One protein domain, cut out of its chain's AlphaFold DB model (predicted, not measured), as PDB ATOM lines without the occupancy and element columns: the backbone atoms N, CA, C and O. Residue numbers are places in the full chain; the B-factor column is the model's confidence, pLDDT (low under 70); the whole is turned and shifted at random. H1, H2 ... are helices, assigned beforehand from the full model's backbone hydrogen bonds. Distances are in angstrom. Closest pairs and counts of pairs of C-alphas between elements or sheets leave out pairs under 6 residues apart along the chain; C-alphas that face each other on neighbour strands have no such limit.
ATOM      1  N   LEU A 472     -12.253   9.776  41.598       94.75
ATOM      2  CA  LEU A 472     -13.694  10.046  41.622       94.75
ATOM      3  C   LEU A 472     -14.123  10.894  40.416       94.75
ATOM      4  O   LEU A 472     -15.052  10.506  39.710       94.75
ATOM      5  N   ILE A 473     -13.380  11.960  40.100       97.06
ATOM      6  CA  ILE A 473     -13.592  12.773  38.889       97.06
ATOM      7  C   ILE A 473     -13.461  11.900  37.630       97.06
ATOM      8  O   ILE A 473     -14.222  12.067  36.675       97.06
ATOM      9  N   PHE A 474     -12.541  10.929  37.619       97.75
ATOM     10  CA  PHE A 474     -12.419   9.982  36.508       97.75
ATOM     11  C   PHE A 474     -13.682   9.128  36.352       97.75
ATOM     12  O   PHE A 474     -14.224   9.015  35.254       97.75
ATOM     13  N   ALA A 475     -14.198   8.576  37.453       97.81
ATOM     14  CA  ALA A 475     -15.420   7.781  37.438       97.81
ATOM     15  C   ALA A 475     -16.656   8.574  36.990       97.81
ATOM     16  O   ALA A 475     -17.463   8.056  36.219       97.81
ATOM     17  N   GLU A 476     -16.803   9.816  37.450       98.25
ATOM     18  CA  GLU A 476     -17.859  10.732  37.004       98.25
ATOM     19  C   GLU A 476     -17.744  11.025  35.509       98.25
ATOM     20  O   GLU A 476     -18.729  10.957  34.774       98.25
ATOM     21  N   THR A 477     -16.522  11.257  35.030       98.50
ATOM     22  CA  THR A 477     -16.282  11.506  33.607       98.50
ATOM     23  C   THR A 477     -16.636  10.283  32.759       98.50
ATOM     24  O   THR A 477     -17.344  10.411  31.763       98.50
ATOM     25  N   LEU A 478     -16.219   9.079  33.172       98.44
ATOM     26  CA  LEU A 478     -16.599   7.834  32.501       98.44
ATOM     27  C   LEU A 478     -18.115   7.631  32.515       98.44
ATOM     28  O   LEU A 478     -18.692   7.243  31.503       98.44
ATOM     29  N   TYR A 479     -18.777   7.908  33.640       98.44
ATOM     30  CA  TYR A 479     -20.230   7.807  33.746       98.44
ATOM     31  C   TYR A 479     -20.941   8.643  32.671       98.44
ATOM     32  O   TYR A 479     -21.905   8.168  32.071       98.44
ATOM     33  N   GLU A 480     -20.448   9.851  32.399       98.31
ATOM     34  CA  GLU A 480     -21.049  10.783  31.442       98.31
ATOM     35  C   GLU A 480     -20.611  10.560  29.985       98.31
ATOM     36  O   GLU A 480     -21.421  10.720  29.072       98.31
ATOM     37  N   LYS A 481     -19.339  10.213  29.754       98.38
ATOM     38  CA  LYS A 481     -18.706  10.222  28.421       98.38
ATOM     39  C   LYS A 481     -18.407   8.836  27.851       98.38
ATOM     40  O   LYS A 481     -18.317   8.686  26.636       98.38
ATOM     41  N   GLN A 482     -18.253   7.821  28.701       98.19
ATOM     42  CA  GLN A 482     -17.900   6.452  28.303       98.19
ATOM     43  C   GLN A 482     -18.543   5.428  29.254       98.19
ATOM     44  O   GLN A 482     -17.889   4.706  30.017       98.19
ATOM     45  N   ARG A 483     -19.882   5.429  29.247       97.81
ATOM     46  CA  ARG A 483     -20.736   4.731  30.219       97.81
ATOM     47  C   ARG A 483     -20.474   3.226  30.287       97.81
ATOM     48  O   ARG A 483     -20.594   2.634  31.354       97.81
ATOM     49  N   ASP A 484     -20.130   2.606  29.169       98.00
ATOM     50  CA  ASP A 484     -19.798   1.187  29.053       98.00
ATOM     51  C   ASP A 484     -18.557   0.804  29.871       98.00
ATOM     52  O   ASP A 484     -18.576  -0.208  30.579       98.00
ATOM     53  N   LEU A 485     -17.505   1.628  29.848       97.69
ATOM     54  CA  LEU A 485     -16.312   1.414  30.668       97.69
ATOM     55  C   LEU A 485     -16.614   1.645  32.156       97.69
ATOM     56  O   LEU A 485     -16.214   0.834  32.993       97.69
ATOM     57  N   PHE A 486     -17.400   2.678  32.490       98.19
ATOM     58  CA  PHE A 486     -17.877   2.865  33.866       98.19
ATOM     59  C   PHE A 486     -18.643   1.636  34.372       98.19
ATOM     60  O   PHE A 486     -18.416   1.196  35.494       98.19
ATOM     61  N   LEU A 487     -19.554   1.072  33.574       98.00
ATOM     62  CA  LEU A 487     -20.370  -0.071  33.998       98.00
ATOM     63  C   LEU A 487     -19.526  -1.330  34.240       98.00
ATOM     64  O   LEU A 487     -19.827  -2.091  35.159       98.00
ATOM     65  N   GLN A 488     -18.446  -1.529  33.480       97.25
ATOM     66  CA  GLN A 488     -17.483  -2.601  33.753       97.25
ATOM     67  C   GLN A 488     -16.781  -2.403  35.100       97.25
ATOM     68  O   GLN A 488     -16.675  -3.347  35.884       97.25
ATOM     69  N   TRP A 489     -16.352  -1.175  35.399       97.44
ATOM     70  CA  TRP A 489     -15.745  -0.846  36.688       97.44
ATOM     71  C   TRP A 489     -16.730  -0.973  37.846       97.44
ATOM     72  O   TRP A 489     -16.418  -1.581  38.867       97.44
ATOM     73  N   TRP A 490     -17.953  -0.494  37.666       97.50
ATOM     74  CA  TRP A 490     -19.032  -0.676  38.625       97.50
ATOM     75  C   TRP A 490     -19.252  -2.149  38.970       97.50
ATOM     76  O   TRP A 490     -19.340  -2.491  40.148       97.50
ATOM     77  N   GLN A 491     -19.308  -3.026  37.964       96.31
ATOM     78  CA  GLN A 491     -19.514  -4.456  38.181       96.31
ATOM     79  C   GLN A 491     -18.366  -5.085  38.984       96.31
ATOM     80  O   GLN A 491     -18.599  -5.913  39.863       96.31
ATOM     81  N   ASP A 492     -17.130  -4.675  38.700       95.00
ATOM     82  CA  ASP A 492     -15.932  -5.119  39.411       95.00
ATOM     83  C   ASP A 492     -15.983  -4.764  40.908       95.00
ATOM     84  O   ASP A 492     -15.757  -5.631  41.762       95.00
ATOM     85  N   VAL A 493     -16.360  -3.515  41.208       94.75
ATOM     86  CA  VAL A 493     -16.548  -2.999  42.571       94.75
ATOM     87  C   VAL A 493     -17.715  -3.695  43.262       94.75
ATOM     88  O   VAL A 493     -17.587  -4.116  44.409       94.75
ATOM     89  N   PHE A 494     -18.842  -3.867  42.571       95.44
ATOM     90  CA  PHE A 494     -20.013  -4.552  43.111       95.44
ATOM     91  C   PHE A 494     -19.670  -5.975  43.575       95.44
ATOM     92  O   PHE A 494     -19.954  -6.324  44.721       95.44
ATOM     93  N   HIS A 495     -18.977  -6.763  42.744       93.69
ATOM     94  CA  HIS A 495     -18.537  -8.112  43.121       93.69
ATOM     95  C   HIS A 495     -17.579  -8.110  44.318       93.69
ATOM     96  O   HIS A 495     -17.634  -9.007  45.160       93.69
ATOM     97  N   PHE A 496     -16.686  -7.119  44.403       90.94
ATOM     98  CA  PHE A 496     -15.808  -6.974  45.563       90.94
ATOM     99  C   PHE A 496     -16.621  -6.728  46.843       90.94
ATOM    100  O   PHE A 496     -16.434  -7.428  47.839       90.94
ATOM    101  N   VAL A 497     -17.568  -5.787  46.799       91.69
ATOM    102  CA  VAL A 497     -18.428  -5.435  47.938       91.69
ATOM    103  C   VAL A 497     -19.322  -6.607  48.356       91.69
ATOM    104  O   VAL A 497     -19.479  -6.845  49.553       91.69
ATOM    105  N   GLU A 498     -19.864  -7.384  47.414       94.25
ATOM    106  CA  GLU A 498     -20.572  -8.635  47.731       94.25
ATOM    107  C   GLU A 498     -19.686  -9.622  48.493       94.25
ATOM    108  O   GLU A 498     -20.111 -10.166  49.517       94.25
ATOM    109  N   GLY A 499     -18.445  -9.815  48.041       90.94
ATOM    110  CA  GLY A 499     -17.474 -10.668  48.724       90.94
ATOM    111  C   GLY A 499     -17.188 -10.202  50.154       90.94
ATOM    112  O   GLY A 499     -17.212 -11.006  51.087       90.94
ATOM    113  N   GLU A 500     -16.988  -8.902  50.364       88.56
ATOM    114  CA  GLU A 500     -16.763  -8.339  51.702       88.56
ATOM    115  C   GLU A 500     -17.999  -8.452  52.607       88.56
ATOM    116  O   GLU A 500     -17.885  -8.753  53.801       88.56
ATOM    117  N   ALA A 501     -19.203  -8.286  52.055       90.81
ATOM    118  CA  ALA A 501     -20.443  -8.494  52.795       90.81
ATOM    119  C   ALA A 501     -20.592  -9.956  53.255       90.81
ATOM    120  O   ALA A 501     -20.987 -10.198  54.403       90.81
ATOM    121  N   GLN A 502     -20.227 -10.924  52.407       93.12
ATOM    122  CA  GLN A 502     -20.212 -12.353  52.748       93.12
ATOM    123  C   GLN A 502     -19.187 -12.678  53.844       93.12
ATOM    124  O   GLN A 502     -19.484 -13.470  54.738       93.12
ATOM    125  N   LYS A 503     -18.026 -12.010  53.842       87.75
ATOM    126  CA  LYS A 503     -17.014 -12.104  54.915       87.75
ATOM    127  C   LYS A 503     -17.424 -11.413  56.220       87.75
ATOM    128  O   LYS A 503     -16.745 -11.560  57.231       87.75
ATOM    129  N   GLY A 504     -18.541 -10.685  56.223       87.50
ATOM    130  CA  GLY A 504     -19.133 -10.111  57.426       87.50
ATOM    131  C   GLY A 504     -18.991  -8.599  57.576       87.50
ATOM    132  O   GLY A 504     -19.467  -8.081  58.585       87.50
ATOM    133  N   SER A 505     -18.427  -7.882  56.595       86.38
ATOM    134  CA  SER A 505     -18.311  -6.417  56.641       86.38
ATOM    135  C   SER A 505     -19.688  -5.758  56.782       86.38
ATOM    136  O   SER A 505     -20.557  -5.875  55.914       86.38
ATOM    137  N   SER A 506     -19.904  -5.060  57.901       88.38
ATOM    138  CA  SER A 506     -21.153  -4.341  58.181       88.38
ATOM    139  C   SER A 506     -21.361  -3.175  57.216       88.38
ATOM    140  O   SER A 506     -22.481  -2.957  56.757       88.38
ATOM    141  N   PHE A 507     -20.284  -2.476  56.853       88.25
ATOM    142  CA  PHE A 507     -20.329  -1.386  55.884       88.25
ATOM    143  C   PHE A 507     -20.686  -1.890  54.481       88.25
ATOM    144  O   PHE A 507     -21.590  -1.347  53.854       88.25
ATOM    145  N   ALA A 508     -20.074  -2.990  54.024       90.69
ATOM    146  CA  ALA A 508     -20.423  -3.598  52.739       90.69
ATOM    147  C   ALA A 508     -21.897  -4.045  52.695       90.69
ATOM    148  O   ALA A 508     -22.601  -3.774  51.723       90.69
ATOM    149  N   LYS A 509     -22.410  -4.645  53.779       92.38
ATOM    150  CA  LYS A 509     -23.840  -4.985  53.899       92.38
ATOM    151  C   LYS A 509     -24.739  -3.749  53.802       92.38
ATOM    152  O   LYS A 509     -25.748  -3.800  53.105       92.38
ATOM    153  N   ALA A 510     -24.371  -2.644  54.454       92.19
ATOM    154  CA  ALA A 510     -25.116  -1.386  54.369       92.19
ATOM    155  C   ALA A 510     -25.106  -0.802  52.944       92.19
ATOM    156  O   ALA A 510     -26.140  -0.344  52.459       92.19
ATOM    157  N   CYS A 511     -23.973  -0.878  52.241       92.94
ATOM    158  CA  CYS A 511     -23.864  -0.494  50.833       92.94
ATOM    159  C   CYS A 511     -24.813  -1.301  49.928       92.94
ATOM    160  O   CYS A 511     -25.485  -0.722  49.075       92.94
ATOM    161  N   LEU A 512     -24.911  -2.620  50.126       94.62
ATOM    162  CA  LEU A 512     -25.819  -3.479  49.351       94.62
ATOM    163  C   LEU A 512     -27.298  -3.228  49.683       94.62
ATOM    164  O   LEU A 512     -28.144  -3.288  48.795       94.62
ATOM    165  N   GLN A 513     -27.618  -2.905  50.940       94.44
ATOM    166  CA  GLN A 513     -28.974  -2.517  51.343       94.44
ATOM    167  C   GLN A 513     -29.419  -1.206  50.685       94.44
ATOM    168  O   GLN A 513     -30.551  -1.115  50.214       94.44
ATOM    169  N   GLU A 514     -28.531  -0.209  50.608       93.69
ATOM    170  CA  GLU A 514     -28.787   1.027  49.859       93.69
ATOM    171  C   GLU A 514     -29.069   0.721  48.382       93.69
ATOM    172  O   GLU A 514     -30.059   1.200  47.827       93.69
ATOM    173  N   LEU A 515     -28.256  -0.138  47.761       93.88
ATOM    174  CA  LEU A 515     -28.431  -0.513  46.359       93.88
ATOM    175  C   LEU A 515     -29.736  -1.284  46.099       93.88
ATOM    176  O   LEU A 515     -30.337  -1.115  45.044       93.88
ATOM    177  N   ALA A 516     -30.217  -2.084  47.053       93.44
ATOM    178  CA  ALA A 516     -31.492  -2.791  46.916       93.44
ATOM    179  C   ALA A 516     -32.694  -1.834  46.776       93.44
ATOM    180  O   ALA A 516     -33.704  -2.210  46.184       93.44
ATOM    181  N   SER A 517     -32.588  -0.608  47.304       92.62
ATOM    182  CA  SER A 517     -33.635   0.417  47.183       92.62
ATOM    183  C   SER A 517     -33.611   1.170  45.847       92.62
ATOM    184  O   SER A 517     -34.664   1.525  45.324       92.62
ATOM    185  N   ASP A 518     -32.424   1.376  45.275       93.00
ATOM    186  CA  ASP A 518     -32.231   1.946  43.942       93.00
ATOM    187  C   ASP A 518     -30.991   1.304  43.299       93.00
ATOM    188  O   ASP A 518     -29.863   1.713  43.620       93.00
ATOM    189  N   PRO A 519     -31.194   0.325  42.391       93.12
ATOM    190  CA  PRO A 519     -30.124  -0.481  41.816       93.12
ATOM    191  C   PRO A 519     -29.330   0.249  40.728       93.12
ATOM    192  O   PRO A 519     -28.416  -0.337  40.148       93.12
ATOM    193  N   THR A 520     -29.671   1.503  40.415       95.69
ATOM    194  CA  THR A 520     -29.061   2.249  39.313       95.69
ATOM    195  C   THR A 520     -27.568   2.498  39.573       95.69
ATOM    196  O   THR A 520     -27.225   3.184  40.542       95.69
ATOM    197  N   PRO A 521     -26.657   2.009  38.703       96.88
ATOM    198  CA  PRO A 521     -25.223   2.256  38.839       96.88
ATOM    199  C   PRO A 521     -24.884   3.741  38.730       96.88
ATOM    200  O   PRO A 521     -25.176   4.344  37.695       96.88
ATOM    201  N   HIS A 522     -24.225   4.323  39.733       97.19
ATOM    202  CA  HIS A 522     -23.865   5.746  39.741       97.19
ATOM    203  C   HIS A 522     -22.644   6.026  40.645       97.19
ATOM    204  O   HIS A 522     -22.621   5.504  41.759       97.19
ATOM    205  N   PRO A 523     -21.668   6.872  40.246       95.75
ATOM    206  CA  PRO A 523     -20.450   7.140  41.026       95.75
ATOM    207  C   PRO A 523     -20.708   7.544  42.487       95.75
ATOM    208  O   PRO A 523     -20.003   7.105  43.388       95.75
ATOM    209  N   ALA A 524     -21.764   8.328  42.726       93.31
ATOM    210  CA  ALA A 524     -22.149   8.814  44.057       93.31
ATOM    211  C   ALA A 524     -22.735   7.750  45.011       93.31
ATOM    212  O   ALA A 524     -22.982   8.044  46.179       93.31
ATOM    213  N   LYS A 525     -23.006   6.524  44.545       94.62
ATOM    214  CA  LYS A 525     -23.495   5.445  45.418       94.62
ATOM    215  C   LYS A 525     -22.397   5.070  46.399       94.62
ATOM    216  O   LYS A 525     -21.258   4.882  45.975       94.62
ATOM    217  N   LYS A 526     -22.728   4.874  47.683       90.50
ATOM    218  CA  LYS A 526     -21.706   4.609  48.718       90.50
ATOM    219  C   LYS A 526     -20.789   3.446  48.361       90.50
ATOM    220  O   LYS A 526     -19.581   3.545  48.535       90.50
ATOM    221  N   LEU A 527     -21.355   2.366  47.817       92.94
ATOM    222  CA  LEU A 527     -20.568   1.202  47.409       92.94
ATOM    223  C   LEU A 527     -19.438   1.594  46.455       92.94
ATOM    224  O   LEU A 527     -18.322   1.125  46.606       92.94
ATOM    225  N   PHE A 528     -19.713   2.484  45.503       94.06
ATOM    226  CA  PHE A 528     -18.746   2.858  44.491       94.06
ATOM    227  C   PHE A 528     -17.836   3.970  44.993       94.06
ATOM    228  O   PHE A 528     -16.626   3.817  44.928       94.06
ATOM    229  N   HIS A 529     -18.394   5.031  45.578       90.38
ATOM    230  CA  HIS A 529     -17.620   6.146  46.121       90.38
ATOM    231  C   HIS A 529     -16.503   5.689  47.078       90.38
ATOM    232  O   HIS A 529     -15.392   6.208  47.014       90.38
ATOM    233  N   TYR A 530     -16.767   4.686  47.925       87.12
ATOM    234  CA  TYR A 530     -15.773   4.192  48.879       87.12
ATOM    235  C   TYR A 530     -14.921   3.025  48.357       87.12
ATOM    236  O   TYR A 530     -13.760   2.923  48.740       87.12
ATOM    237  N   TYR A 531     -15.437   2.149  47.485       89.25
ATOM    238  CA  TYR A 531     -14.681   0.970  47.031       89.25
ATOM    239  C   TYR A 531     -14.126   1.062  45.606       89.25
ATOM    240  O   TYR A 531     -13.427   0.144  45.191       89.25
ATOM    241  N   CYS A 532     -14.349   2.139  44.843       91.62
ATOM    242  CA  CYS A 532     -13.847   2.236  43.463       91.62
ATOM    243  C   CYS A 532     -12.318   2.087  43.358       91.62
ATOM    244  O   CYS A 532     -11.804   1.574  42.361       91.62
ATOM    245  N   PHE A 533     -11.600   2.444  44.424       88.06
ATOM    246  CA  PHE A 533     -10.147   2.370  44.528       88.06
ATOM    247  C   PHE A 533      -9.587   0.947  44.439       88.06
ATOM    248  O   PHE A 533      -8.436   0.787  44.047       88.06
ATOM    249  N   VAL A 534     -10.374  -0.091  44.752       85.31
ATOM    250  CA  VAL A 534      -9.875  -1.477  44.774       85.31
ATOM    251  C   VAL A 534      -9.534  -1.994  43.378       85.31
ATOM    252  O   VAL A 534      -8.616  -2.792  43.230       85.31
ATOM    253  N   SER A 535     -10.258  -1.559  42.345       90.19
ATOM    254  CA  SER A 535     -10.242  -2.215  41.032       90.19
ATOM    255  C   SER A 535      -8.969  -1.969  40.231       90.19
ATOM    256  O   SER A 535      -8.531  -2.848  39.490       90.19
ATOM    257  N   VAL A 536      -8.378  -0.779  40.362       90.88
ATOM    258  CA  VAL A 536      -7.284  -0.325  39.488       90.88
ATOM    259  C   VAL A 536      -6.031  -1.182  39.668       90.88
ATOM    260  O   VAL A 536      -5.350  -1.492  38.693       90.88
ATOM    261  N   GLY A 537      -5.731  -1.574  40.903       91.00
ATOM    262  CA  GLY A 537      -4.574  -2.394  41.249       91.00
ATOM    263  C   GLY A 537      -4.883  -3.846  41.585       91.00
ATOM    264  O   GLY A 537      -3.959  -4.609  41.872       91.00
ATOM    265  N   ARG A 538      -6.159  -4.254  41.556       90.81
ATOM    266  CA  ARG A 538      -6.551  -5.617  41.918       90.81
ATOM    267  C   ARG A 538      -5.934  -6.636  40.969       90.81
ATOM    268  O   ARG A 538      -6.086  -6.543  39.748       90.81
ATOM    269  N   ARG A 539      -5.295  -7.643  41.563       90.38
ATOM    270  CA  ARG A 539      -4.718  -8.796  40.872       90.38
ATOM    271  C   ARG A 539      -5.547 -10.056  41.122       90.38
ATOM    272  O   ARG A 539      -6.104 -10.224  42.206       90.38
ATOM    273  N   ASP A 540      -5.635 -10.922  40.118       88.69
ATOM    274  CA  ASP A 540      -6.213 -12.260  40.246       88.69
ATOM    275  C   ASP A 540      -5.232 -13.244  40.916       88.69
ATOM    276  O   ASP A 540      -4.094 -12.910  41.259       88.69
ATOM    277  N   THR A 541      -5.664 -14.494  41.103       87.12
ATOM    278  CA  THR A 541      -4.827 -15.563  41.679       87.12
ATOM    279  C   THR A 541      -3.606 -15.929  40.828       87.12
ATOM    280  O   THR A 541      -2.716 -16.627  41.305       87.12
ATOM    281  N   GLN A 542      -3.561 -15.473  39.576       87.12
ATOM    282  CA  GLN A 542      -2.471 -15.659  38.625       87.12
ATOM    283  C   GLN A 542      -1.584 -14.408  38.539       87.12
ATOM    284  O   GLN A 542      -0.756 -14.325  37.640       87.12
ATOM    285  N   ASN A 543      -1.717 -13.463  39.480       86.38
ATOM    286  CA  ASN A 543      -0.924 -12.234  39.546       86.38
ATOM    287  C   ASN A 543      -1.183 -11.247  38.385       86.38
ATOM    288  O   ASN A 543      -0.363 -10.363  38.140       86.38
ATOM    289  N   ARG A 544      -2.315 -11.360  37.680       89.06
ATOM    290  CA  ARG A 544      -2.674 -10.478  36.555       89.06
ATOM    291  C   ARG A 544      -3.659  -9.409  36.999       89.06
ATOM    292  O   ARG A 544      -4.545  -9.687  37.805       89.06
ATOM    293  N   PHE A 545      -3.543  -8.201  36.455       91.56
ATOM    294  CA  PHE A 545      -4.522  -7.147  36.719       91.56
ATOM    295  C   PHE A 545      -5.905  -7.528  36.182       91.56
ATOM    296  O   PHE A 545      -6.031  -7.993  35.054       91.56
ATOM    297  N   VAL A 546      -6.942  -7.318  36.996       92.00
ATOM    298  CA  VAL A 546      -8.315  -7.737  36.663       92.00
ATOM    299  C   VAL A 546      -8.990  -6.780  35.679       92.00
ATOM    300  O   VAL A 546      -9.670  -7.228  34.756       92.00
ATOM    301  N   LEU A 547      -8.828  -5.469  35.889       93.62
ATOM    302  CA  LEU A 547      -9.531  -4.434  35.117       93.62
ATOM    303  C   LEU A 547      -8.623  -3.300  34.614       93.62
ATOM    304  O   LEU A 547      -9.043  -2.487  33.791       93.62
ATOM    305  N   ARG A 548      -7.388  -3.215  35.120       93.12
ATOM    306  CA  ARG A 548      -6.499  -2.064  34.917       93.12
ATOM    307  C   ARG A 548      -6.338  -1.683  33.448       93.12
ATOM    308  O   ARG A 548      -6.535  -0.526  33.103       93.12
ATOM    309  N   ASP A 549      -6.034  -2.653  32.596       92.44
ATOM    310  CA  ASP A 549      -5.801  -2.480  31.160       92.44
ATOM    311  C   ASP A 549      -6.983  -1.833  30.419       92.44
ATOM    312  O   ASP A 549      -6.791  -1.070  29.466       92.44
ATOM    313  N   LYS A 550      -8.211  -2.112  30.866       93.88
ATOM    314  CA  LYS A 550      -9.432  -1.503  30.331       93.88
ATOM    315  C   LYS A 550      -9.629  -0.074  30.813       93.88
ATOM    316  O   LYS A 550     -10.112   0.749  30.048       93.88
ATOM    317  N   LEU A 551      -9.238   0.244  32.048       95.19
ATOM    318  CA  LEU A 551      -9.361   1.601  32.600       95.19
ATOM    319  C   LEU A 551      -8.418   2.615  31.934       95.19
ATOM    320  O   LEU A 551      -8.603   3.813  32.124       95.19
ATOM    321  N   TYR A 552      -7.456   2.154  31.131       94.69
ATOM    322  CA  TYR A 552      -6.637   2.998  30.254       94.69
ATOM    323  C   TYR A 552      -7.136   3.039  28.795       94.69
ATOM    324  O   TYR A 552      -6.541   3.726  27.970       94.69
ATOM    325  N   ASP A 553      -8.245   2.366  28.467       93.88
ATOM    326  CA  ASP A 553      -8.900   2.392  27.146       93.88
ATOM    327  C   ASP A 553      -9.913   3.542  27.049       93.88
ATOM    328  O   ASP A 553     -11.119   3.357  26.847       93.88
ATOM    329  N   VAL A 554      -9.426   4.750  27.319       96.12
ATOM    330  CA  VAL A 554     -10.265   5.942  27.448       96.12
ATOM    331  C   VAL A 554     -10.423   6.606  26.087       96.12
ATOM    332  O   VAL A 554      -9.444   6.873  25.389       96.12
ATOM    333  N   SER A 555     -11.665   6.900  25.704       97.31
ATOM    334  CA  SER A 555     -11.956   7.589  24.449       97.31
ATOM    335  C   SER A 555     -11.348   9.002  24.444       97.31
ATOM    336  O   SER A 555     -11.251   9.633  25.501       97.31
ATOM    337  N   PRO A 556     -10.974   9.555  23.274       97.56
ATOM    338  CA  PRO A 556     -10.410  10.903  23.205       97.56
ATOM    339  C   PRO A 556     -11.303  11.990  23.831       97.56
ATOM    340  O   PRO A 556     -10.785  12.866  24.517       97.56
ATOM    341  N   ASP A 557     -12.628  11.911  23.643       97.81
ATOM    342  CA  ASP A 557     -13.592  12.856  24.238       97.81
ATOM    343  C   ASP A 557     -13.633  12.738  25.769       97.81
ATOM    344  O   ASP A 557     -13.558  13.739  26.481       97.81
ATOM    345  N   CYS A 558     -13.666  11.508  26.294       98.19
ATOM    346  CA  CYS A 558     -13.641  11.271  27.735       98.19
ATOM    347  C   CYS A 558     -12.322  11.745  28.365       98.19
ATOM    348  O   CYS A 558     -12.333  12.367  29.427       98.19
ATOM    349  N   LEU A 559     -11.185  11.482  27.714       98.00
ATOM    350  CA  LEU A 559      -9.875  11.919  28.193       98.00
ATOM    351  C   LEU A 559      -9.752  13.448  28.190       98.00
ATOM    352  O   LEU A 559      -9.197  14.022  29.129       98.00
ATOM    353  N   GLN A 560     -10.281  14.114  27.161       98.25
ATOM    354  CA  GLN A 560     -10.306  15.572  27.086       98.25
ATOM    355  C   GLN A 560     -11.140  16.178  28.221       98.25
ATOM    356  O   GLN A 560     -10.657  17.075  28.911       98.25
ATOM    357  N   GLU A 561     -12.355  15.671  28.444       98.56
ATOM    358  CA  GLU A 561     -13.226  16.120  29.535       98.56
ATOM    359  C   GLU A 561     -12.556  15.909  30.901       98.56
ATOM    360  O   GLU A 561     -12.501  16.831  31.715       98.56
ATOM    361  N   TYR A 562     -11.975  14.726  31.130       98.50
ATOM    362  CA  TYR A 562     -11.271  14.411  32.373       98.50
ATOM    363  C   TYR A 562     -10.103  15.374  32.616       98.50
ATOM    364  O   TYR A 562      -9.945  15.913  33.713       98.50
ATOM    365  N   THR A 563      -9.327  15.650  31.563       98.38
ATOM    366  CA  THR A 563      -8.188  16.573  31.610       98.38
ATOM    367  C   THR A 563      -8.624  17.983  32.013       98.38
ATOM    368  O   THR A 563      -7.988  18.599  32.869       98.38
ATOM    369  N   GLU A 564      -9.705  18.513  31.430       98.62
ATOM    370  CA  GLU A 564     -10.173  19.866  31.760       98.62
ATOM    371  C   GLU A 564     -10.806  19.946  33.158       98.62
ATOM    372  O   GLU A 564     -10.550  20.922  33.871       98.62
ATOM    373  N   ARG A 565     -11.543  18.916  33.607       98.50
ATOM    374  CA  ARG A 565     -12.068  18.850  34.987       98.50
ATOM    375  C   ARG A 565     -10.946  18.866  36.017       98.50
ATOM    376  O   ARG A 565     -10.969  19.694  36.928       98.50
TER     377      ARG A 565
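This is residues 472 to 565 of the 581 residues of an uncharacterized protein of Spirochaetales bacterium (UniProt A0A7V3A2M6). One long helix, H2, is the core of a flat, all-helix body, and shorter helices pack on it along its length at crossed angles. H1 packs on H2 near its first residues, with H7 on H1 beyond it; H3 folds back from the far end of H2, H4 crosses its middle, and the short H5 and H6 pack on another side, with a link of 10 residues between them that loops away from H2 at residue 542. The printed part has 94 residues, with seven named helices in the order H1 to H7 and no named strand. The whole is compact, with a radius of gyration of the C-alphas of 13.8 A and spans of 41 by 35 by 18 A.

H2, residues 483 to 502, is the hub and touches five helices. With its residues 485 to 487 alone it touches H1, residues 472 to 481, at a steep tilt of 48 degrees, opposite ways; the closest C-alphas, of Leu 478 and Phe 486, are 5.3 A apart. H7, residues 556 to 565, touches H1 at a steep tilt of 41 degrees, opposite ways, closest at the C-alphas of Lys 481 and Cys 558, 5.2 A; H7 and H2 are apart. H3, residues 506 to 517, touches H2 at a steep tilt of 51 degrees, opposite ways, with the C-alphas of Ala 501 and Ala 508 closest at 4.9 A. H4, residues 526 to 531, is about perpendicular to H2 at 88 degrees and touches it, closest at the C-alphas of Val 493 and Tyr 531, 6.3 A. H3 and H4 form a helical hairpin, with the C-alphas of Cys 511 and Leu 527 closest at 5.0 A. H5, residues 534 to 537, touches H2, with the C-alphas of Val 493 and Ser 535 closest at 6.5 A. H6, residues 548 to 551, only just touches H2, with 3 pairs of C-alphas within 8 A, closest at Leu 485 and Leu 551, 7.2 A. Each O i to N i+4 pair is within hydrogen-bond range in H1, H2, H4 and H7, and 7 of 8 are in H3; H5 and H6 are too short for such a pair.

H2 is 28.3 A from first to last C-alpha, from C-alpha 483 at (-20.736, 4.731, 30.219) to C-alpha 502 at (-20.212, -12.353, 52.748). H3 is 17.3 A long, H7 14.3 A and H1 14.1 A, and C-alpha 472, where H1 begins, is at (-13.694, 10.046, 41.622). H4 is 8.1 A long, H5 6.4 A and H6 5.2 A.

The C-alphas farthest apart, of Gly 504 and Pro 556, are 41.1 A apart. The printed part has no cut and no long link. The mean pLDDT of the printed part is 93.8, and no printed residue is under 70.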